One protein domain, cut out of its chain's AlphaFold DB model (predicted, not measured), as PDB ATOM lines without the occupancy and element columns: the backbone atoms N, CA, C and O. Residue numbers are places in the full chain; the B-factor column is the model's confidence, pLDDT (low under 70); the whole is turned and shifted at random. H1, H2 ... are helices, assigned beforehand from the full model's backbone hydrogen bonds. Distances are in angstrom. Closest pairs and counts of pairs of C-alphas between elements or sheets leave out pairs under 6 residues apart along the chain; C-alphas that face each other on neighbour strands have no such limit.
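AT A GLANCE: This is residues 148 to 308 and 320 to 330 of the 509 residues of an uncharacterized protein of Sistotremastrum suecicum HHB10207 ss-3 (UniProt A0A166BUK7). An elongated helical domain has H4 in its middle, with H5 folded back beside H4 as a helical hairpin and H3 set crosswise on H4 by residues 215 to 220. The short helices H1 and H2, with long loops, make one end of the length, and the loop of residues 229 to 244 and the separate H7 make the other; H6 runs near H3. The printed part has 172 residues with seven named helices, H1 to H7 in order, and no named strand; the class is all helix, though under half of the residues, 85, are in named elements. The whole is compact, with a radius of gyration of the C-alphas of 18.0 A, and spans 60 by 37 by 30 A.

HOW THE PARTS SIT: H1, residues 151 to 157, and H2, residues 171 to 177, are only just apart, the closest C-alphas being 8.4 A from each other. H2 touches no helix. H3, residues 214 to 228, touches H4, residues 245 to 259, with residues 215 to 220 alone; the closest C-alphas, of Leu 216 and Leu 251, are 6.1 A apart, and the lines are only just about perpendicular, at 72 degrees. H4 is the hub, touching H1, H3 and H5. With residues 256 to 259 alone it only just touches H1, with 3 pairs of C-alphas within 8 A; the closest are those of Ile 153 and Leu 259, at 6.5 A. H5, residues 272 to 286, forms a hairpin with H4, at a shallow tilt of 32 degrees, opposite ways; the C-alphas of Met 253 and Tyr 276 come closest, at 5.8 A. H6, residues 289 to 304, is close to H4 but not clearly touching, the closest C-alphas, of Ile 245 and Ile 296, being 7.1 A apart. H3 and H6 are near each other. H7, residues 321 to 330, touches no helix. Every O i to N i+4 pair is within hydrogen-bond range in H2, H4, H5 and H6; the counts are 2 of 3 in H1, 9 of 11 in H3 and 3 of 6 in H7.

IN THESE COORDINATES: H1 begins at C-alpha 151, (37.443, 39.347, 47.356), and is 9.9 A long; H2 is 10.0 A. H3 measures 20.3 A, H4 21.0 A, H5 20.2 A and H6 22.0 A. H4 begins at C-alpha 245, (10.307, 51.594, 46.290). H7, 15.5 A long, ends at C-alpha 330, (-4.781, 28.169, 48.677).

THE WHOLE: The two C-alphas farthest apart, of Ser 172 and Asn 235, are 59.8 A apart. Residues 309 to 319 are not printed; C-alphas 308 and 320 are 21.3 A apart across this cut, in the link from H6 to H7. The link H5 to H6 is tight; the links H1 to H2, H2 to H3, H3 to H4 and H4 to H5 are long. The mean pLDDT of the printed part is 84.3; residues 162 to 163, 226 to 240, 305 to 308 and 320 to 330 are under 70.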
ATOM      1  N   PHE A 148      33.901  40.652  53.639       96.75
ATOM      2  CA  PHE A 148      35.257  41.132  53.343       96.75
ATOM      3  C   PHE A 148      36.345  40.044  53.332       96.75
ATOM      4  O   PHE A 148      37.450  40.291  52.853       96.75
ATOM      5  N   HIS A 149      36.042  38.821  53.785       96.50
ATOM      6  CA  HIS A 149      36.933  37.660  53.655       96.50
ATOM      7  C   HIS A 149      36.839  36.958  52.283       96.50
ATOM      8  O   HIS A 149      37.413  35.884  52.109       96.50
ATOM      9  N   HIS A 150      36.100  37.522  51.320       96.75
ATOM     10  CA  HIS A 150      35.919  36.979  49.971       96.75
ATOM     11  C   HIS A 150      36.011  38.107  48.938       96.75
ATOM     12  O   HIS A 150      35.122  38.950  48.878       96.75
ATOM     13  N   ASP A 151      37.080  38.151  48.138       96.38
ATOM     14  CA  ASP A 151      37.443  39.347  47.356       96.38
ATOM     15  C   ASP A 151      36.343  39.836  46.393       96.38
ATOM     16  O   ASP A 151      36.112  41.040  46.278       96.38
ATOM     17  N   GLN A 152      35.613  38.933  45.729       95.06
ATOM     18  CA  GLN A 152      34.525  39.332  44.822       95.06
ATOM     19  C   GLN A 152      33.320  39.916  45.577       95.06
ATOM     20  O   GLN A 152      32.654  40.815  45.067       95.06
ATOM     21  N   ILE A 153      33.034  39.434  46.790       96.25
ATOM     22  CA  ILE A 153      31.969  39.981  47.646       96.25
ATOM     23  C   ILE A 153      32.416  41.279  48.321       96.25
ATOM     24  O   ILE A 153      31.618  42.204  48.467       96.25
ATOM     25  N   ALA A 154      33.681  41.363  48.717       96.50
ATOM     26  CA  ALA A 154      34.259  42.530  49.355       96.50
ATOM     27  C   ALA A 154      34.142  43.774  48.465       96.50
ATOM     28  O   ALA A 154      33.608  44.787  48.912       96.50
ATOM     29  N   ARG A 155      34.509  43.656  47.178       96.00
ATOM     30  CA  ARG A 155      34.299  44.699  46.154       96.00
ATOM     31  C   ARG A 155      32.837  45.149  46.078       96.00
ATOM     32  O   ARG A 155      32.557  46.341  46.079       96.00
ATOM     33  N   LEU A 156      31.896  44.202  46.081       95.94
ATOM     34  CA  LEU A 156      30.454  44.479  46.040       95.94
ATOM     35  C   LEU A 156      29.926  45.197  47.296       95.94
ATOM     36  O   LEU A 156      28.946  45.939  47.200       95.94
ATOM     37  N   LEU A 157      30.547  44.973  48.459       95.94
ATOM     38  CA  LEU A 157      30.167  45.553  49.753       95.94
ATOM     39  C   LEU A 157      30.916  46.839  50.124       95.94
ATOM     40  O   LEU A 157      30.581  47.452  51.137       95.94
ATOM     41  N   LEU A 158      31.925  47.240  49.353       94.94
ATOM     42  CA  LEU A 158      32.798  48.355  49.704       94.94
ATOM     43  C   LEU A 158      32.010  49.692  49.721       94.94
ATOM     44  O   LEU A 158      31.238  49.949  48.790       94.94
ATOM     45  N   PRO A 159      32.140  50.543  50.759       93.81
ATOM     46  CA  PRO A 159      31.396  51.802  50.825       93.81
ATOM     47  C   PRO A 159      31.844  52.838  49.784       93.81
ATOM     48  O   PRO A 159      33.028  53.135  49.654       93.81
ATOM     49  N   LEU A 160      30.884  53.497  49.129       89.88
ATOM     50  CA  LEU A 160      31.124  54.630  48.216       89.88
ATOM     51  C   LEU A 160      31.432  55.963  48.941       89.88
ATOM     52  O   LEU A 160      31.521  57.009  48.304       89.88
ATOM     53  N   ARG A 161      31.503  55.967  50.277       72.88
ATOM     54  CA  ARG A 161      31.445  57.191  51.098       72.88
ATOM     55  C   ARG A 161      32.725  58.031  51.092       72.88
ATOM     56  O   ARG A 161      32.658  59.217  51.415       72.88
ATOM     57  N   THR A 162      33.877  57.448  50.773       62.41
ATOM     58  CA  THR A 162      35.143  58.190  50.719       62.41
ATOM     59  C   THR A 162      35.233  59.012  49.428       62.41
ATOM     60  O   THR A 162      34.883  58.508  48.359       62.41
ATOM     61  N   PRO A 163      35.719  60.269  49.483       60.47
ATOM     62  CA  PRO A 163      35.878  61.090  48.281       60.47
ATOM     63  C   PRO A 163      36.913  60.499  47.311       60.47
ATOM     64  O   PRO A 163      36.798  60.691  46.105       60.47
ATOM     65  N   ASP A 164      37.880  59.748  47.838       72.50
ATOM     66  CA  ASP A 164      39.013  59.198  47.092       72.50
ATOM     67  C   ASP A 164      38.705  57.865  46.380       72.50
ATOM     68  O   ASP A 164      39.544  57.390  45.624       72.50
ATOM     69  N   ARG A 165      37.504  57.290  46.598       79.38
ATOM     70  CA  ARG A 165      37.104  55.900  46.282       79.38
ATOM     71  C   ARG A 165      38.037  54.857  46.915       79.38
ATOM     72  O   ARG A 165      39.164  54.665  46.481       79.38
ATOM     73  N   LEU A 166      37.533  54.115  47.905       89.19
ATOM     74  CA  LEU A 166      38.231  52.925  48.409       89.19
ATOM     75  C   LEU A 166      38.481  51.942  47.254       89.19
ATOM     76  O   LEU A 166      37.528  51.522  46.592       89.19
ATOM     77  N   ASP A 167      39.744  51.570  47.046       91.94
ATOM     78  CA  ASP A 167      40.146  50.486  46.153       91.94
ATOM     79  C   ASP A 167      40.258  49.184  46.958       91.94
ATOM     80  O   ASP A 167      40.831  49.163  48.047       91.94
ATOM     81  N   TRP A 168      39.708  48.088  46.435       94.31
ATOM     82  CA  TRP A 168      39.861  46.772  47.056       94.31
ATOM     83  C   TRP A 168      41.207  46.114  46.728       94.31
ATOM     84  O   TRP A 168      41.597  45.175  47.413       94.31
ATOM     85  N   ASP A 169      41.930  46.579  45.707       95.25
ATOM     86  CA  ASP A 169      43.290  46.110  45.426       95.25
ATOM     87  C   ASP A 169      44.354  46.786  46.321       95.25
ATOM     88  O   ASP A 169      45.497  46.325  46.376       95.25
ATOM     89  N   ASP A 170      43.978  47.805  47.111       95.94
ATOM     90  CA  ASP A 170      44.820  48.334  48.188       95.94
ATOM     91  C   ASP A 170      44.800  47.395  49.408       95.94
ATOM     92  O   ASP A 170      43.834  47.280  50.164       95.94
ATOM     93  N   GLU A 171      45.931  46.733  49.635       96.44
ATOM     94  CA  GLU A 171      46.158  45.801  50.740       96.44
ATOM     95  C   GLU A 171      46.012  46.438  52.144       96.44
ATOM     96  O   GLU A 171      45.852  45.712  53.131       96.44
ATOM     97  N   SER A 172      46.038  47.770  52.271       95.81
ATOM     98  CA  SER A 172      45.694  48.479  53.510       95.81
ATOM     99  C   SER A 172      44.179  48.518  53.746       95.81
ATOM    100  O   SER A 172      43.734  48.149  54.834       95.81
ATOM    101  N   VAL A 173      43.389  48.822  52.710       95.44
ATOM    102  CA  VAL A 173      41.917  48.767  52.726       95.44
ATOM    103  C   VAL A 173      41.443  47.340  53.001       95.44
ATOM    104  O   VAL A 173      40.606  47.119  53.877       95.44
ATOM    105  N   ARG A 174      42.035  46.336  52.337       96.50
ATOM    106  CA  ARG A 174      41.723  44.917  52.595       96.50
ATOM    107  C   ARG A 174      41.931  44.551  54.064       96.50
ATOM    108  O   ARG A 174      41.050  43.943  54.671       96.50
ATOM    109  N   LYS A 175      43.066  44.949  54.652       96.31
ATOM    110  CA  LYS A 175      43.378  44.710  56.072       96.31
ATOM    111  C   LYS A 175      42.441  45.451  57.023       96.31
ATOM    112  O   LYS A 175      42.067  44.872  58.043       96.31
ATOM    113  N   GLU A 176      42.056  46.687  56.708       94.88
ATOM    114  CA  GLU A 176      41.062  47.429  57.486       94.88
ATOM    115  C   GLU A 176      39.749  46.641  57.528       94.88
ATOM    116  O   GLU A 176      39.376  46.145  58.587       94.88
ATOM    117  N   PHE A 177      39.112  46.406  56.380       95.06
ATOM    118  CA  PHE A 177      37.793  45.766  56.303       95.06
ATOM    119  C   PHE A 177      37.772  44.277  56.706       95.06
ATOM    120  O   PHE A 177      36.714  43.761  57.071       95.06
ATOM    121  N   GLN A 178      38.913  43.578  56.683       95.44
ATOM    122  CA  GLN A 178      39.050  42.217  57.228       95.44
ATOM    123  C   GLN A 178      39.325  42.177  58.742       95.44
ATOM    124  O   GLN A 178      39.326  41.091  59.329       95.44
ATOM    125  N   THR A 179      39.540  43.322  59.397       93.56
ATOM    126  CA  THR A 179      39.711  43.382  60.854       93.56
ATOM    127  C   THR A 179      38.383  43.108  61.568       93.56
ATOM    128  O   THR A 179      37.332  43.664  61.248       93.56
ATOM    129  N   VAL A 180      38.419  42.236  62.580       86.06
ATOM    130  CA  VAL A 180      37.228  41.874  63.363       86.06
ATOM    131  C   VAL A 180      36.708  43.096  64.125       86.06
ATOM    132  O   VAL A 180      37.435  43.685  64.921       86.06
ATOM    133  N   GLY A 181      35.434  43.438  63.917       84.06
ATOM    134  CA  GLY A 181      34.767  44.559  64.587       84.06
ATOM    135  C   GLY A 181      34.574  45.815  63.731       84.06
ATOM    136  O   GLY A 181      34.011  46.785  64.234       84.06
ATOM    137  N   VAL A 182      34.976  45.802  62.454       89.25
ATOM    138  CA  VAL A 182      34.563  46.827  61.477       89.25
ATOM    139  C   VAL A 182      33.039  46.860  61.383       89.25
ATOM    140  O   VAL A 182      32.397  45.833  61.160       89.25
ATOM    141  N   LYS A 183      32.460  48.054  61.534       90.88
ATOM    142  CA  LYS A 183      31.022  48.298  61.401       90.88
ATOM    143  C   LYS A 183      30.773  49.165  60.179       90.88
ATOM    144  O   LYS A 183      31.287  50.276  60.102       90.88
ATOM    145  N   LEU A 184      29.959  48.668  59.255       90.69
ATOM    146  CA  LEU A 184      29.488  49.450  58.114       90.69
ATOM    147  C   LEU A 184      28.335  50.345  58.569       90.69
ATOM    148  O   LEU A 184      27.392  49.848  59.192       90.69
ATOM    149  N   ALA A 185      28.359  51.635  58.241       92.44
ATOM    150  CA  ALA A 185      27.337  52.564  58.706       92.44
ATOM    151  C   ALA A 185      25.965  52.263  58.080       92.44
ATOM    152  O   ALA A 185      25.840  51.651  57.009       92.44
ATOM    153  N   ALA A 186      24.904  52.698  58.755       92.94
ATOM    154  CA  ALA A 186      23.537  52.560  58.266       92.94
ATOM    155  C   ALA A 186      23.330  53.290  56.926       92.94
ATOM    156  O   ALA A 186      22.639  52.789  56.050       92.94
ATOM    157  N   ASP A 187      23.960  54.448  56.738       94.88
ATOM    158  CA  ASP A 187      23.845  55.302  55.553       94.88
ATOM    159  C   ASP A 187      24.854  54.996  54.429       94.88
ATOM    160  O   ASP A 187      24.762  55.595  53.358       94.88
ATOM    161  N   ASP A 188      25.770  54.039  54.617       94.12
ATOM    162  CA  ASP A 188      26.742  53.671  53.583       94.12
ATOM    163  C   ASP A 188      26.061  53.024  52.363       94.12
ATOM    164  O   ASP A 188      25.339  52.026  52.468       94.12
ATOM    165  N   LEU A 189      26.346  53.553  51.172       94.94
ATOM    166  CA  LEU A 189      25.950  52.963  49.892       94.94
ATOM    167  C   LEU A 189      27.067  52.049  49.373       94.94
ATOM    168  O   LEU A 189      28.243  52.360  49.538       94.94
ATOM    169  N   HIS A 190      26.688  50.918  48.778       95.19
ATOM    170  CA  HIS A 190      27.584  49.808  48.429       95.19
ATOM    171  C   HIS A 190      27.504  49.511  46.919       95.19
ATOM    172  O   HIS A 190      26.424  49.632  46.334       95.19
ATOM    173  N   TYR A 191      28.600  49.068  46.298       95.75
ATOM    174  CA  TYR A 191      28.698  48.850  44.843       95.75
ATOM    175  C   TYR A 191      27.597  47.944  44.251       95.75
ATOM    176  O   TYR A 191      27.075  48.248  43.178       95.75
ATOM    177  N   PHE A 192      27.144  46.901  44.966       96.88
ATOM    178  CA  PHE A 192      26.076  45.993  44.493       96.88
ATOM    179  C   PHE A 192      24.718  46.667  44.201       96.88
ATOM    180  O   PHE A 192      23.837  46.051  43.596       96.88
ATOM    181  N   LEU A 193      24.515  47.912  44.649       97.19
ATOM    182  CA  LEU A 193      23.302  48.684  44.371       97.19
ATOM    183  C   LEU A 193      23.265  49.212  42.924       97.19
ATOM    184  O   LEU A 193      22.179  49.523  42.434       97.19
ATOM    185  N   TRP A 194      24.413  49.311  42.243       96.75
ATOM    186  CA  TRP A 194      24.530  49.907  40.910       96.75
ATOM    187  C   TRP A 194      24.402  48.905  39.763       96.75
ATOM    188  O   TRP A 194      24.877  47.775  39.840       96.75
ATOM    189  N   GLU A 195      23.797  49.342  38.660       95.00
ATOM    190  CA  GLU A 195      23.865  48.671  37.354       95.00
ATOM    191  C   GLU A 195      25.332  48.427  36.949       95.00
ATOM    192  O   GLU A 195      26.170  49.317  37.069       95.00
ATOM    193  N   GLY A 196      25.674  47.200  36.539       91.88
ATOM    194  CA  GLY A 196      27.071  46.778  36.329       91.88
ATOM    195  C   GLY A 196      27.902  46.585  37.610       91.88
ATOM    196  O   GLY A 196      29.005  46.055  37.537       91.88
ATOM    197  N   ASN A 197      27.349  46.915  38.782       89.81
ATOM    198  CA  ASN A 197      28.018  47.048  40.082       89.81
ATOM    199  C   ASN A 197      29.024  48.214  40.169       89.81
ATOM    200  O   ASN A 197      29.856  48.223  41.069       89.81
ATOM    201  N   GLU A 198      28.947  49.208  39.275       89.56
ATOM    202  CA  GLU A 198      29.886  50.340  39.239       89.56
ATOM    203  C   GLU A 198      29.161  51.702  39.159       89.56
ATOM    204  O   GLU A 198      28.411  51.953  38.209       89.56
ATOM    205  N   PRO A 199      29.388  52.628  40.113       88.06
ATOM    206  CA  PRO A 199      28.894  53.997  40.022       88.06
ATOM    207  C   PRO A 199      29.670  54.790  38.964       88.06
ATOM    208  O   PRO A 199      30.897  54.686  38.853       88.06
ATOM    209  N   LYS A 200      28.971  55.663  38.223       87.00
ATOM    210  CA  LYS A 200      29.618  56.585  37.275       87.00
ATOM    211  C   LYS A 200      30.670  57.448  37.977       87.00
ATOM    212  O   LYS A 200      30.500  57.845  39.126       87.00
ATOM    213  N   GLU A 201      31.754  57.739  37.265       84.00
ATOM    214  CA  GLU A 201      32.843  58.593  37.761       84.00
ATOM    215  C   GLU A 201      32.420  60.059  37.898       84.00
ATOM    216  O   GLU A 201      32.858  60.737  38.821       84.00
ATOM    217  N   ASP A 202      31.537  60.541  37.014       85.06
ATOM    218  CA  ASP A 202      30.977  61.894  37.079       85.06
ATOM    219  C   ASP A 202      30.101  62.062  38.341       85.06
ATOM    220  O   ASP A 202      29.036  61.434  38.422       85.06
ATOM    221  N   PRO A 203      30.465  62.956  39.289       83.19
ATOM    222  CA  PRO A 203      29.682  63.213  40.498       83.19
ATOM    223  C   PRO A 203      28.228  63.622  40.227       83.19
ATOM    224  O   PRO A 203      27.347  63.395  41.053       83.19
ATOM    225  N   ARG A 204      27.943  64.204  39.053       85.56
ATOM    226  CA  ARG A 204      26.592  64.614  38.633       85.56
ATOM    227  C   ARG A 204      25.712  63.433  38.218       85.56
ATOM    228  O   ARG A 204      24.504  63.601  38.086       85.56
ATOM    229  N   ARG A 205      26.316  62.260  38.010       86.88
ATOM    230  CA  ARG A 205      25.700  61.027  37.499       86.88
ATOM    231  C   ARG A 205      25.849  59.844  38.456       86.88
ATOM    232  O   ARG A 205      25.593  58.711  38.067       86.88
ATOM    233  N   LEU A 206      26.205  60.085  39.722       86.62
ATOM    234  CA  LEU A 206      26.318  59.035  40.747       86.62
ATOM    235  C   LEU A 206      25.026  58.225  40.937       86.62
ATOM    236  O   LEU A 206      25.091  57.075  41.355       86.62
ATOM    237  N   PHE A 207      23.860  58.788  40.611       91.50
ATOM    238  CA  PHE A 207      22.573  58.088  40.689       91.50
ATOM    239  C   PHE A 207      22.176  57.352  39.392       91.50
ATOM    240  O   PHE A 207      21.188  56.615  39.396       91.50
ATOM    241  N   ASP A 208      22.945  57.468  38.303       93.06
ATOM    242  CA  ASP A 208      22.767  56.629  37.113       93.06
ATOM    243  C   ASP A 208      23.040  55.168  37.493       93.06
ATOM    244  O   ASP A 208      24.112  54.835  37.995       93.06
ATOM    245  N   GLY A 209      22.070  54.283  37.257       94.62
ATOM    246  CA  GLY A 209      22.170  52.878  37.659       94.62
ATOM    247  C   GLY A 209      21.921  52.616  39.152       94.62
ATOM    248  O   GLY A 209      21.942  51.457  39.557       94.62
ATOM    249  N   PHE A 210      21.661  53.632  39.986       97.25
ATOM    250  CA  PHE A 210      21.428  53.418  41.419       97.25
ATOM    251  C   PHE A 210      20.131  52.639  41.677       97.25
ATOM    252  O   PHE A 210      19.070  52.973  41.149       97.25
ATOM    253  N   LEU A 211      20.233  51.601  42.513       97.62
ATOM    254  CA  LEU A 211      19.198  50.596  42.782       97.62
ATOM    255  C   LEU A 211      18.759  49.805  41.537       97.62
ATOM    256  O   LEU A 211      17.615  49.357  41.455       97.62
ATOM    257  N   LYS A 212      19.683  49.603  40.590       97.19
ATOM    258  CA  LYS A 212      19.497  48.813  39.358       97.19
ATOM    259  C   LYS A 212      20.493  47.647  39.215       97.19
ATOM    260  O   LYS A 212      20.587  47.041  38.151       97.19
ATOM    261  N   GLY A 213      21.242  47.319  40.271       95.81
ATOM    262  CA  GLY A 213      22.246  46.251  40.241       95.81
ATOM    263  C   GLY A 213      21.694  44.851  39.954       95.81
ATOM    264  O   GLY A 213      20.620  44.472  40.427       95.81
ATOM    265  N   GLU A 214      22.462  44.051  39.203       93.88
ATOM    266  CA  GLU A 214      22.066  42.710  38.729       93.88
ATOM    267  C   GLU A 214      21.691  41.779  39.901       93.88
ATOM    268  O   GLU A 214      20.771  40.970  39.790       93.88
ATOM    269  N   ILE A 215      22.356  41.925  41.054       94.50
ATOM    270  CA  ILE A 215      22.074  41.169  42.287       94.50
ATOM    271  C   ILE A 215      20.673  41.494  42.836       94.50
ATOM    272  O   ILE A 215      19.977  40.577  43.272       94.50
ATOM    273  N   LEU A 216      20.214  42.749  42.753       95.56
ATOM    274  CA  LEU A 216      18.859  43.136  43.170       95.56
ATOM    275  C   LEU A 216      17.801  42.503  42.256       95.56
ATOM    276  O   LEU A 216      16.819  41.945  42.746       95.56
ATOM    277  N   ILE A 217      18.027  42.543  40.938       93.12
ATOM    278  CA  ILE A 217      17.155  41.917  39.931       93.12
ATOM    279  C   ILE A 217      17.065  40.402  40.167       93.12
ATOM    280  O   ILE A 217      15.973  39.848  40.292       93.12
ATOM    281  N   LYS A 218      18.208  39.723  40.325       91.88
ATOM    282  CA  LYS A 218      18.263  38.291  40.664       91.88
ATOM    283  C   LYS A 218      17.508  37.991  41.966       91.88
ATOM    284  O   LYS A 218      16.737  37.034  42.020       91.88
ATOM    285  N   ALA A 219      17.694  38.809  43.003       93.19
ATOM    286  CA  ALA A 219      17.011  38.648  44.284       93.19
ATOM    287  C   ALA A 219      15.484  38.820  44.178       93.19
ATOM    288  O   ALA A 219      14.759  38.084  44.850       93.19
ATOM    289  N   TYR A 220      14.995  39.713  43.309       92.06
ATOM    290  CA  TYR A 220      13.567  39.825  42.997       92.06
ATOM    291  C   TYR A 220      13.017  38.509  42.441       92.06
ATOM    292  O   TYR A 220      12.085  37.957  43.021       92.06
ATOM    293  N   PHE A 221      13.611  37.951  41.380       87.38
ATOM    294  CA  PHE A 221      13.115  36.703  40.781       87.38
ATOM    295  C   PHE A 221      13.166  35.517  41.770       87.38
ATOM    296  O   PHE A 221      12.241  34.710  41.837       87.38
ATOM    297  N   ILE A 222      14.187  35.440  42.630       88.00
ATOM    298  CA  ILE A 222      14.315  34.363  43.633       88.00
ATOM    299  C   ILE A 222      13.235  34.421  44.725       88.00
ATOM    300  O   ILE A 222      12.858  33.379  45.265       88.00
ATOM    301  N   LEU A 223      12.771  35.619  45.093       87.19
ATOM    302  CA  LEU A 223      11.820  35.813  46.195       87.19
ATOM    303  C   LEU A 223      10.377  36.018  45.745       87.19
ATOM    304  O   LEU A 223       9.463  35.631  46.472       87.19
ATOM    305  N   ILE A 224      10.184  36.637  44.583       82.00
ATOM    306  CA  ILE A 224       8.876  36.967  44.028       82.00
ATOM    307  C   ILE A 224       8.497  35.945  42.961       82.00
ATOM    308  O   ILE A 224       7.546  35.206  43.165       82.00
ATOM    309  N   ASP A 225       9.246  35.811  41.870       70.62
ATOM    310  CA  ASP A 225       8.840  34.936  40.757       70.62
ATOM    311  C   ASP A 225       8.676  33.465  41.200       70.62
ATOM    312  O   ASP A 225       7.594  32.884  41.087       70.62
ATOM    313  N   GLY A 226       9.689  32.911  41.880       58.88
ATOM    314  CA  GLY A 226       9.684  31.518  42.351       58.88
ATOM    315  C   GLY A 226       8.607  31.138  43.386       58.88
ATOM    316  O   GLY A 226       8.326  29.950  43.543       58.88
ATOM    317  N   ASP A 227       7.997  32.110  44.078       52.91
ATOM    318  CA  ASP A 227       6.911  31.887  45.054       52.91
ATOM    319  C   ASP A 227       5.540  32.365  44.546       52.91
ATOM    320  O   ASP A 227       4.512  31.788  44.905       52.91
ATOM    321  N   PHE A 228       5.504  33.432  43.742       49.31
ATOM    322  CA  PHE A 228       4.291  34.178  43.405       49.31
ATOM    323  C   PHE A 228       3.805  33.951  41.963       49.31
ATOM    324  O   PHE A 228       2.660  34.302  41.682       49.31
ATOM    325  N   CYS A 229       4.566  33.267  41.088       42.69
ATOM    326  CA  CYS A 229       4.080  32.765  39.785       42.69
ATOM    327  C   CYS A 229       2.724  32.033  39.872       42.69
ATOM    328  O   CYS A 229       1.962  31.987  38.904       42.69
ATOM    329  N   TYR A 230       2.426  31.432  41.027       44.44
ATOM    330  CA  TYR A 230       1.204  30.667  41.266       44.44
ATOM    331  C   TYR A 230       0.007  31.507  41.718       44.44
ATOM    332  O   TYR A 230      -1.115  30.999  41.651       44.44
ATOM    333  N   ILE A 231       0.189  32.772  42.130       51.34
ATOM    334  CA  ILE A 231      -0.952  33.630  42.476       51.34
ATOM    335  C   ILE A 231      -1.565  34.201  41.192       51.34
ATOM    336  O   ILE A 231      -1.329  35.332  40.762       51.34
ATOM    337  N   ARG A 232      -2.372  33.351  40.562       53.94
ATOM    338  CA  ARG A 232      -3.341  33.758  39.551       53.94
ATOM    339  C   ARG A 232      -4.403  34.641  40.201       53.94
ATOM    340  O   ARG A 232      -4.677  34.553  41.394       53.94
ATOM    341  N   GLN A 233      -5.023  35.485  39.399       55.53
ATOM    342  CA  GLN A 233      -6.241  36.192  39.771       55.53
ATOM    343  C   GLN A 233      -7.449  35.253  39.598       55.53
ATOM    344  O   GLN A 233      -7.331  34.183  38.997       55.53
ATOM    345  N   ALA A 234      -8.636  35.655  40.064       55.25
ATOM    346  CA  ALA A 234      -9.856  34.843  39.944       55.25
ATOM    347  C   ALA A 234     -10.251  34.492  38.488       55.25
ATOM    348  O   ALA A 234     -10.970  33.524  38.258       55.25
ATOM    349  N   ASN A 235      -9.751  35.244  37.499       68.44
ATOM    350  CA  ASN A 235      -9.912  34.986  36.061       68.44
ATOM    351  C   ASN A 235      -8.867  34.003  35.476       68.44
ATOM    352  O   ASN A 235      -8.840  33.782  34.268       68.44
ATOM    353  N   GLY A 236      -7.967  33.453  36.299       67.75
ATOM    354  CA  GLY A 236      -6.907  32.532  35.889       67.75
ATOM    355  C   GLY A 236      -5.651  33.176  35.286       67.75
ATOM    356  O   GLY A 236      -4.653  32.467  35.126       67.75
ATOM    357  N   LYS A 237      -5.644  34.484  34.988       65.44
ATOM    358  CA  LYS A 237      -4.452  35.204  34.504       65.44
ATOM    359  C   LYS A 237      -3.444  35.419  35.650       65.44
ATOM    360  O   LYS A 237      -3.867  35.579  36.799       65.44
ATOM    361  N   PRO A 238      -2.121  35.402  35.390       60.38
ATOM    362  CA  PRO A 238      -1.127  35.746  36.406       60.38
ATOM    363  C   PRO A 238      -1.295  37.211  36.819       60.38
ATOM    364  O   PRO A 238      -1.582  38.073  35.985       60.38
ATOM    365  N   ALA A 239      -1.127  37.514  38.104       62.97
ATOM    366  CA  ALA A 239      -1.208  38.896  38.549       62.97
ATOM    367  C   ALA A 239       0.025  39.701  38.144       62.97
ATOM    368  O   ALA A 239       1.155  39.330  38.453       62.97
ATOM    369  N   LYS A 240      -0.209  40.867  37.536       66.75
ATOM    370  CA  LYS A 240       0.830  41.883  37.348       66.75
ATOM    371  C   LYS A 240       1.190  42.472  38.718       66.75
ATOM    372  O   LYS A 240       0.481  43.338  39.229       66.75
ATOM    373  N   MET A 241       2.261  41.968  39.333       72.00
ATOM    374  CA  MET A 241       2.886  42.624  40.483       72.00
ATOM    375  C   MET A 241       3.671  43.840  40.001       72.00
ATOM    376  O   MET A 241       4.594  43.712  39.203       72.00
ATOM    377  N   TYR A 242       3.305  45.016  40.508       81.00
ATOM    378  CA  TYR A 242       4.062  46.244  40.296       81.00
ATOM    379  C   TYR A 242       5.156  46.367  41.353       81.00
ATOM    380  O   TYR A 242       4.900  46.174  42.545       81.00
ATOM    381  N   VAL A 243       6.363  46.732  40.932       88.81
ATOM    382  CA  VAL A 243       7.466  47.015  41.850       88.81
ATOM    383  C   VAL A 243       7.244  48.360  42.535       88.81
ATOM    384  O   VAL A 243       6.904  49.359  41.900       88.81
ATOM    385  N   THR A 244       7.484  48.387  43.842       90.56
ATOM    386  CA  THR A 244       7.460  49.591  44.674       90.56
ATOM    387  C   THR A 244       8.833  49.867  45.277       90.56
ATOM    388  O   THR A 244       9.684  48.980  45.384       90.56
ATOM    389  N   ILE A 245       9.051  51.118  45.686       94.00
ATOM    390  CA  ILE A 245      10.307  51.594  46.290       94.00
ATOM    391  C   ILE A 245      10.709  50.721  47.483       94.00
ATOM    392  O   ILE A 245      11.877  50.418  47.689       94.00
ATOM    393  N   GLU A 246       9.730  50.289  48.261       90.62
ATOM    394  CA  GLU A 246       9.925  49.599  49.527       90.62
ATOM    395  C   GLU A 246      10.242  48.115  49.336       90.62
ATOM    396  O   GLU A 246      10.980  47.541  50.140       90.62
ATOM    397  N   LEU A 247       9.814  47.531  48.210       91.25
ATOM    398  CA  LEU A 247      10.293  46.232  47.757       91.25
ATOM    399  C   LEU A 247      11.751  46.324  47.287       91.25
ATOM    400  O   LEU A 247      12.562  45.490  47.684       91.25
ATOM    401  N   ILE A 248      12.115  47.362  46.524       95.31
ATOM    402  CA  ILE A 248      13.500  47.590  46.069       95.31
ATOM    403  C   ILE A 248      14.443  47.769  47.271       95.31
ATOM    404  O   ILE A 248      15.489  47.124  47.345       95.31
ATOM    405  N   VAL A 249      14.062  48.587  48.259       96.00
ATOM    406  CA  VAL A 249      14.862  48.802  49.479       96.00
ATOM    407  C   VAL A 249      14.900  47.553  50.370       96.00
ATOM    408  O   VAL A 249      15.938  47.258  50.963       96.00
ATOM    409  N   TYR A 250      13.821  46.763  50.429       94.12
ATOM    410  CA  TYR A 250      13.844  45.463  51.107       94.12
ATOM    411  C   TYR A 250      14.832  44.488  50.453       94.12
ATOM    412  O   TYR A 250      15.615  43.855  51.163       94.12
ATOM    413  N   LEU A 251      14.834  44.398  49.119       95.25
ATOM    414  CA  LEU A 251      15.789  43.582  48.366       95.25
ATOM    415  C   LEU A 251      17.228  44.055  48.602       95.25
ATOM    416  O   LEU A 251      18.087  43.231  48.896       95.25
ATOM    417  N   ALA A 252      17.481  45.367  48.575       97.06
ATOM    418  CA  ALA A 252      18.795  45.935  48.875       97.06
ATOM    419  C   ALA A 252      19.288  45.562  50.285       97.06
ATOM    420  O   ALA A 252      20.418  45.095  50.440       97.06
ATOM    421  N   MET A 253      18.435  45.702  51.305       96.50
ATOM    422  CA  MET A 253      18.749  45.314  52.686       96.50
ATOM    423  C   MET A 253      19.035  43.813  52.808       96.50
ATOM    424  O   MET A 253      20.051  43.427  53.390       96.50
ATOM    425  N   LEU A 254      18.198  42.962  52.201       95.69
ATOM    426  CA  LEU A 254      18.445  41.523  52.185       95.69
ATOM    427  C   LEU A 254      19.761  41.175  51.483       95.69
ATOM    428  O   LEU A 254      20.496  40.330  51.986       95.69
ATOM    429  N   CYS A 255      20.087  41.814  50.359       96.69
ATOM    430  CA  CYS A 255      21.343  41.590  49.649       96.69
ATOM    431  C   CYS A 255      22.560  42.001  50.494       96.69
ATOM    432  O   CYS A 255      23.477  41.190  50.618       96.69
ATOM    433  N   ARG A 256      22.541  43.169  51.161       96.12
ATOM    434  CA  ARG A 256      23.604  43.597  52.101       96.12
ATOM    435  C   ARG A 256      23.845  42.542  53.187       96.12
ATOM    436  O   ARG A 256      24.983  42.138  53.422       96.12
ATOM    437  N   TYR A 257      22.777  42.036  53.805       96.19
ATOM    438  CA  TYR A 257      22.872  41.004  54.842       96.19
ATOM    439  C   TYR A 257      23.271  39.611  54.319       96.19
ATOM    440  O   TYR A 257      23.961  38.844  54.997       96.19
ATOM    441  N   VAL A 258      22.824  39.233  53.124       96.38
ATOM    442  CA  VAL A 258      23.183  37.941  52.528       96.38
ATOM    443  C   VAL A 258      24.662  37.932  52.155       96.38
ATOM    444  O   VAL A 258      25.328  36.953  52.479       96.38
ATOM    445  N   LEU A 259      25.173  39.018  51.567       96.25
ATOM    446  CA  LEU A 259      26.568  39.165  51.143       96.25
ATOM    447  C   LEU A 259      27.561  39.304  52.313       96.25
ATOM    448  O   LEU A 259      28.674  38.799  52.205       96.25
ATOM    449  N   SER A 260      27.193  39.948  53.428       95.81
ATOM    450  CA  SER A 260      28.093  40.136  54.585       95.81
ATOM    451  C   SER A 260      28.607  38.814  55.184       95.81
ATOM    452  O   SER A 260      28.107  37.741  54.864       95.81
ATOM    453  N   SER A 261      29.539  38.853  56.137       95.38
ATOM    454  CA  SER A 261      29.905  37.679  56.952       95.38
ATOM    455  C   SER A 261      28.877  37.345  58.052       95.38
ATOM    456  O   SER A 261      28.921  36.262  58.635       95.38
ATOM    457  N   GLU A 262      27.910  38.232  58.323       94.88
ATOM    458  CA  GLU A 262      27.115  38.177  59.557       94.88
ATOM    459  C   GLU A 262      26.130  37.010  59.655       94.88
ATOM    460  O   GLU A 262      25.465  36.627  58.684       94.88
ATOM    461  N   THR A 263      26.000  36.458  60.863       93.12
ATOM    462  CA  THR A 263      25.156  35.274  61.119       93.12
ATOM    463  C   THR A 263      23.695  35.613  61.415       93.12
ATOM    464  O   THR A 263      22.819  34.796  61.113       93.12
ATOM    465  N   GLN A 264      23.429  36.807  61.951       90.75
ATOM    466  CA  GLN A 264      22.101  37.328  62.294       90.75
ATOM    467  C   GLN A 264      21.868  38.671  61.590       90.75
ATOM    468  O   GLN A 264      22.822  39.370  61.263       90.75
ATOM    469  N   ILE A 265      20.607  39.008  61.310       86.88
ATOM    470  CA  ILE A 265      20.258  40.194  60.507       86.88
ATOM    471  C   ILE A 265      20.347  41.505  61.301       86.88
ATOM    472  O   ILE A 265      20.618  42.549  60.724       86.88
ATOM    473  N   ASP A 266      20.208  41.418  62.623       81.19
ATOM    474  CA  ASP A 266      20.330  42.528  63.574       81.19
ATOM    475  C   ASP A 266      21.679  42.459  64.333       81.19
ATOM    476  O   ASP A 266      21.772  42.799  65.511       81.19
ATOM    477  N   ALA A 267      22.722  41.931  63.679       87.38
ATOM    478  CA  ALA A 267      24.062  41.795  64.249       87.38
ATOM    479  C   ALA A 267      24.852  43.115  64.207       87.38
ATOM    480  O   ALA A 267      24.725  43.912  63.279       87.38
ATOM    481  N   GLU A 268      25.719  43.319  65.201       83.50
ATOM    482  CA  GLU A 268      26.361  44.610  65.493       83.50
ATOM    483  C   GLU A 268      27.285  45.149  64.378       83.50
ATOM    484  O   GLU A 268      27.585  46.344  64.363       83.50
ATOM    485  N   GLY A 269      27.735  44.299  63.443       85.44
ATOM    486  CA  GLY A 269      28.534  44.697  62.279       85.44
ATOM    487  C   GLY A 269      27.731  45.242  61.087       85.44
ATOM    488  O   GLY A 269      28.302  45.924  60.230       85.44
ATOM    489  N   VAL A 270      26.422  44.960  60.998       88.19
ATOM    490  CA  VAL A 270      25.579  45.332  59.845       88.19
ATOM    491  C   VAL A 270      24.182  45.767  60.296       88.19
ATOM    492  O   VAL A 270      23.265  44.952  60.393       88.19
ATOM    493  N   ASP A 271      23.994  47.077  60.482       92.88
ATOM    494  CA  ASP A 271      22.680  47.666  60.769       92.88
ATOM    495  C   ASP A 271      21.749  47.618  59.543       92.88
ATOM    496  O   ASP A 271      21.642  48.551  58.739       92.88
ATOM    497  N   CYS A 272      21.060  46.490  59.394       92.25
ATOM    498  CA  CYS A 272      20.095  46.260  58.326       92.25
ATOM    499  C   CYS A 272      18.835  47.130  58.470       92.25
ATOM    500  O   CYS A 272      18.215  47.481  57.463       92.25
ATOM    501  N   ALA A 273      18.456  47.488  59.701       90.44
ATOM    502  CA  ALA A 273      17.269  48.289  59.982       90.44
ATOM    503  C   ALA A 273      17.504  49.763  59.624       90.44
ATOM    504  O   ALA A 273      16.722  50.344  58.869       90.44
ATOM    505  N   GLY A 274      18.613  50.343  60.088       92.12
ATOM    506  CA  GLY A 274      19.047  51.685  59.723       92.12
ATOM    507  C   GLY A 274      19.343  51.822  58.232       92.12
ATOM    508  O   GLY A 274      18.968  52.830  57.645       92.12
ATOM    509  N   PHE A 275      19.914  50.803  57.578       95.00
ATOM    510  CA  PHE A 275      20.109  50.815  56.121       95.00
ATOM    511  C   PHE A 275      18.797  50.838  55.336       95.00
ATOM    512  O   PHE A 275      18.643  51.635  54.408       95.00
ATOM    513  N   TYR A 276      17.818  50.020  55.740       94.25
ATOM    514  CA  TYR A 276      16.477  50.054  55.161       94.25
ATOM    515  C   TYR A 276      15.816  51.428  55.364       94.25
ATOM    516  O   TYR A 276      15.302  52.012  54.414       94.25
ATOM    517  N   GLU A 277      15.853  51.978  56.579       90.81
ATOM    518  CA  GLU A 277      15.244  53.277  56.892       90.81
ATOM    519  C   GLU A 277      15.976  54.460  56.233       90.81
ATOM    520  O   GLU A 277      15.320  55.403  55.794       90.81
ATOM    521  N   SER A 278      17.304  54.404  56.089       94.81
ATOM    522  CA  SER A 278      18.112  55.432  55.421       94.81
ATOM    523  C   SER A 278      17.806  55.495  53.923       94.81
ATOM    524  O   SER A 278      17.385  56.541  53.422       94.81
ATOM    525  N   LEU A 279      17.892  54.355  53.221       95.88
ATOM    526  CA  LEU A 279      17.512  54.255  51.808       95.88
ATOM    527  C   LEU A 279      16.051  54.669  51.586       95.88
ATOM    528  O   LEU A 279      15.749  55.424  50.661       95.88
ATOM    529  N   LEU A 280      15.136  54.210  52.445       94.38
ATOM    530  CA  LEU A 280      13.717  54.538  52.342       94.38
ATOM    531  C   LEU A 280      13.443  56.029  52.582       94.38
ATOM    532  O   LEU A 280      12.639  56.624  51.864       94.38
ATOM    533  N   SER A 281      14.112  56.638  53.565       93.12
ATOM    534  CA  SER A 281      14.007  58.067  53.859       93.12
ATOM    535  C   SER A 281      14.558  58.907  52.710       93.12
ATOM    536  O   SER A 281      13.858  59.805  52.240       93.12
ATOM    537  N   TYR A 282      15.742  58.572  52.181       95.81
ATOM    538  CA  TYR A 282      16.290  59.223  50.991       95.81
ATOM    539  C   TYR A 282      15.299  59.147  49.823       95.81
ATOM    540  O   TYR A 282      14.909  60.181  49.277       95.81
ATOM    541  N   LEU A 283      14.819  57.948  49.476       95.25
ATOM    542  CA  LEU A 283      13.935  57.768  48.323       95.25
ATOM    543  C   LEU A 283      12.586  58.466  48.494       95.25
ATOM    544  O   LEU A 283      12.078  58.993  47.508       95.25
ATOM    545  N   LYS A 284      12.001  58.508  49.697       91.75
ATOM    546  CA  LYS A 284      10.711  59.181  49.939       91.75
ATOM    547  C   LYS A 284      10.825  60.697  50.072       91.75
ATOM    548  O   LYS A 284       9.999  61.407  49.503       91.75
ATOM    549  N   ASN A 285      11.827  61.178  50.805       94.12
ATOM    550  CA  ASN A 285      11.879  62.558  51.290       94.12
ATOM    551  C   ASN A 285      12.854  63.440  50.496       94.12
ATOM    552  O   ASN A 285      12.594  64.628  50.334       94.12
ATOM    553  N   SER A 286      13.962  62.876  50.002       95.88
ATOM    554  CA  SER A 286      15.089  63.644  49.441       95.88
ATOM    555  C   SER A 286      15.288  63.453  47.937       95.88
ATOM    556  O   SER A 286      15.713  64.381  47.253       95.88
ATOM    557  N   ALA A 287      14.991  62.267  47.402       94.69
ATOM    558  CA  ALA A 287      15.197  61.964  45.991       94.69
ATOM    559  C   ALA A 287      14.257  62.791  45.083       94.69
ATOM    560  O   ALA A 287      13.099  63.039  45.453       94.69
ATOM    561  N   PRO A 288      14.691  63.177  43.867       96.06
ATOM    562  CA  PRO A 288      13.819  63.813  42.883       96.06
ATOM    563  C   PRO A 288      12.612  62.935  42.525       96.06
ATOM    564  O   PRO A 288      12.717  61.711  42.438       96.06
ATOM    565  N   ARG A 289      11.457  63.560  42.253       95.69
ATOM    566  CA  ARG A 289      10.247  62.823  41.843       95.69
ATOM    567  C   ARG A 289      10.466  62.040  40.542       95.69
ATOM    568  O   ARG A 289      10.137  60.861  40.514       95.69
ATOM    569  N   ALA A 290      11.078  62.668  39.535       95.88
ATOM    570  CA  ALA A 290      11.391  62.016  38.263       95.88
ATOM    571  C   ALA A 290      12.262  60.763  38.468       95.88
ATOM    572  O   ALA A 290      11.907  59.699  37.985       95.88
ATOM    573  N   PHE A 291      13.308  60.844  39.303       96.19
ATOM    574  CA  PHE A 291      14.152  59.688  39.633       96.19
ATOM    575  C   PHE A 291      13.351  58.517  40.233       96.19
ATOM    576  O   PHE A 291      13.564  57.374  39.837       96.19
ATOM    577  N   ARG A 292      12.400  58.775  41.148       95.69
ATOM    578  CA  ARG A 292      11.499  57.723  41.663       95.69
ATOM    579  C   ARG A 292      10.663  57.089  40.550       95.69
ATOM    580  O   ARG A 292      10.523  55.870  40.517       95.69
ATOM    581  N   GLU A 293      10.077  57.913  39.689       95.44
ATOM    582  CA  GLU A 293       9.171  57.468  38.628       95.44
ATOM    583  C   GLU A 293       9.929  56.680  37.547       95.44
ATOM    584  O   GLU A 293       9.487  55.593  37.181       95.44
ATOM    585  N   ASP A 294      11.118  57.133  37.143       96.62
ATOM    586  CA  ASP A 294      12.017  56.431  36.218       96.62
ATOM    587  C   ASP A 294      12.600  55.139  36.814       96.62
ATOM    588  O   ASP A 294      12.785  54.156  36.093       96.62
ATOM    589  N   LEU A 295      12.871  55.095  38.126       96.50
ATOM    590  CA  LEU A 295      13.311  53.877  38.814       96.50
ATOM    591  C   LEU A 295      12.193  52.824  38.840       96.50
ATOM    592  O   LEU A 295      12.424  51.687  38.436       96.50
ATOM    593  N   ILE A 296      10.982  53.202  39.268       95.00
ATOM    594  CA  ILE A 296       9.809  52.310  39.289       95.00
ATOM    595  C   ILE A 296       9.469  51.840  37.870       95.00
ATOM    596  O   ILE A 296       9.219  50.653  37.660       95.00
ATOM    597  N   LYS A 297       9.481  52.751  36.890       95.19
ATOM    598  CA  LYS A 297       9.261  52.430  35.477       95.19
ATOM    599  C   LYS A 297      10.279  51.399  34.991       95.19
ATOM    600  O   LYS A 297       9.863  50.343  34.536       95.19
ATOM    601  N   TRP A 298      11.576  51.659  35.161       95.75
ATOM    602  CA  TRP A 298      12.633  50.744  34.726       95.75
ATOM    603  C   TRP A 298      12.520  49.364  35.384       95.75
ATOM    604  O   TRP A 298      12.677  48.358  34.703       95.75
ATOM    605  N   TRP A 299      12.197  49.289  36.680       94.25
ATOM    606  CA  TRP A 299      11.983  48.007  37.364       94.25
ATOM    607  C   TRP A 299      10.788  47.237  36.783       94.25
ATOM    608  O   TRP A 299      10.902  46.046  36.498       94.25
ATOM    609  N   ASN A 300       9.662  47.917  36.546       90.25
ATOM    610  CA  ASN A 300       8.502  47.314  35.886       90.25
ATOM    611  C   ASN A 300       8.787  46.940  34.418       90.25
ATOM    612  O   ASN A 300       8.207  45.978  33.929       90.25
ATOM    613  N   GLU A 301       9.693  47.638  33.728       91.44
ATOM    614  CA  GLU A 301      10.181  47.261  32.395       91.44
ATOM    615  C   GLU A 301      11.084  46.016  32.457       91.44
ATOM    616  O   GLU A 301      10.863  45.090  31.690       91.44
ATOM    617  N   GLN A 302      12.028  45.904  33.403       90.12
ATOM    618  CA  GLN A 302      12.881  44.703  33.520       90.12
ATOM    619  C   GLN A 302      12.093  43.424  33.846       90.12
ATOM    620  O   GLN A 302      12.469  42.338  33.412       90.12
ATOM    621  N   ILE A 303      11.014  43.541  34.623       85.19
ATOM    622  CA  ILE A 303      10.173  42.403  35.027       85.19
ATOM    623  C   ILE A 303       9.021  42.172  34.043       85.19
ATOM    624  O   ILE A 303       8.624  41.032  33.830       85.19
ATOM    625  N   GLY A 304       8.497  43.227  33.417       76.75
ATOM    626  CA  GLY A 304       7.451  43.135  32.398       76.75
ATOM    627  C   GLY A 304       7.971  42.654  31.044       76.75
ATOM    628  O   GLY A 304       7.305  41.852  30.407       76.75
ATOM    629  N   SER A 305       9.169  43.085  30.636       64.81
ATOM    630  CA  SER A 305       9.868  42.607  29.430       64.81
ATOM    631  C   SER A 305      10.626  41.294  29.647       64.81
ATOM    632  O   SER A 305      11.283  40.802  28.730       64.81
ATOM    633  N   ALA A 306      10.510  40.682  30.831       57.50
ATOM    634  CA  ALA A 306      10.724  39.248  30.994       57.50
ATOM    635  C   ALA A 306       9.506  38.495  30.425       57.50
ATOM    636  O   ALA A 306       8.802  37.777  31.138       57.50
ATOM    637  N   ASP A 307       9.249  38.698  29.128       48.56
ATOM    638  CA  ASP A 307       8.183  38.050  28.377       48.56
ATOM    639  C   ASP A 307       8.443  36.538  28.346       48.56
ATOM    640  O   ASP A 307       9.131  35.997  27.477       48.56
ATOM    641  N   PHE A 308       7.860  35.834  29.316       47.56
ATOM    642  CA  PHE A 308       7.522  34.430  29.157       47.56
ATOM    643  C   PHE A 308       6.597  34.345  27.941       47.56
ATOM    644  O   PHE A 308       5.423  34.682  28.062       47.56
ATOM    645  N   ILE A 320      -6.104  44.635  42.446       36.84
ATOM    646  CA  ILE A 320      -5.133  44.018  43.365       36.84
ATOM    647  C   ILE A 320      -5.835  43.311  44.543       36.84
ATOM    648  O   ILE A 320      -5.306  42.332  45.064       36.84
ATOM    649  N   ALA A 321      -7.037  43.750  44.934       39.25
ATOM    650  CA  ALA A 321      -7.828  43.106  45.986       39.25
ATOM    651  C   ALA A 321      -8.169  41.630  45.684       39.25
ATOM    652  O   ALA A 321      -8.061  40.784  46.572       39.25
ATOM    653  N   ASP A 322      -8.508  41.301  44.430       41.19
ATOM    654  CA  ASP A 322      -8.931  39.948  44.029       41.19
ATOM    655  C   ASP A 322      -7.803  38.913  44.170       41.19
ATOM    656  O   ASP A 322      -8.051  37.711  44.285       41.19
ATOM    657  N   LEU A 323      -6.551  39.380  44.186       36.25
ATOM    658  CA  LEU A 323      -5.365  38.541  44.291       36.25
ATOM    659  C   LEU A 323      -5.197  37.917  45.681       36.25
ATOM    660  O   LEU A 323      -4.849  36.743  45.816       36.25
ATOM    661  N   PHE A 324      -5.447  38.704  46.729       38.41
ATOM    662  CA  PHE A 324      -5.222  38.271  48.109       38.41
ATOM    663  C   PHE A 324      -6.291  37.283  48.589       38.41
ATOM    664  O   PHE A 324      -5.979  36.392  49.381       38.41
ATOM    665  N   SER A 325      -7.495  37.345  48.015       40.28
ATOM    666  CA  SER A 325      -8.557  36.349  48.208       40.28
ATOM    667  C   SER A 325      -8.174  34.940  47.730       40.28
ATOM    668  O   SER A 325      -8.687  33.963  48.272       40.28
ATOM    669  N   LEU A 326      -7.269  34.800  46.748       36.12
ATOM    670  CA  LEU A 326      -6.804  33.485  46.281       36.12
ATOM    671  C   LEU A 326      -5.617  32.950  47.103       36.12
ATOM    672  O   LEU A 326      -5.489  31.740  47.311       36.12
ATOM    673  N   ALA A 327      -4.774  33.848  47.623       35.62
ATOM    674  CA  ALA A 327      -3.654  33.487  48.492       35.62
ATOM    675  C   ALA A 327      -4.122  32.855  49.818       35.62
ATOM    676  O   ALA A 327      -3.520  31.887  50.278       35.62
ATOM    677  N   THR A 328      -5.220  33.348  50.400       39.53
ATOM    678  CA  THR A 328      -5.844  32.762  51.602       39.53
ATOM    679  C   THR A 328      -6.586  31.454  51.303       39.53
ATOM    680  O   THR A 328      -6.494  30.507  52.085       39.53
ATOM    681  N   TYR A 329      -7.247  31.343  50.145       34.69
ATOM    682  CA  TYR A 329      -7.934  30.113  49.722       34.69
ATOM    683  C   TYR A 329      -6.979  28.925  49.530       34.69
ATOM    684  O   TYR A 329      -7.304  27.789  49.884       34.69
ATOM    685  N   SER A 330      -5.783  29.193  49.000       33.22
ATOM    686  CA  SER A 330      -4.781  28.169  48.677       33.22
ATOM    687  C   SER A 330      -4.302  27.397  49.917       33.22
ATOM    688  O   SER A 330      -4.059  26.191  49.846       33.22
TER     689      SER A 330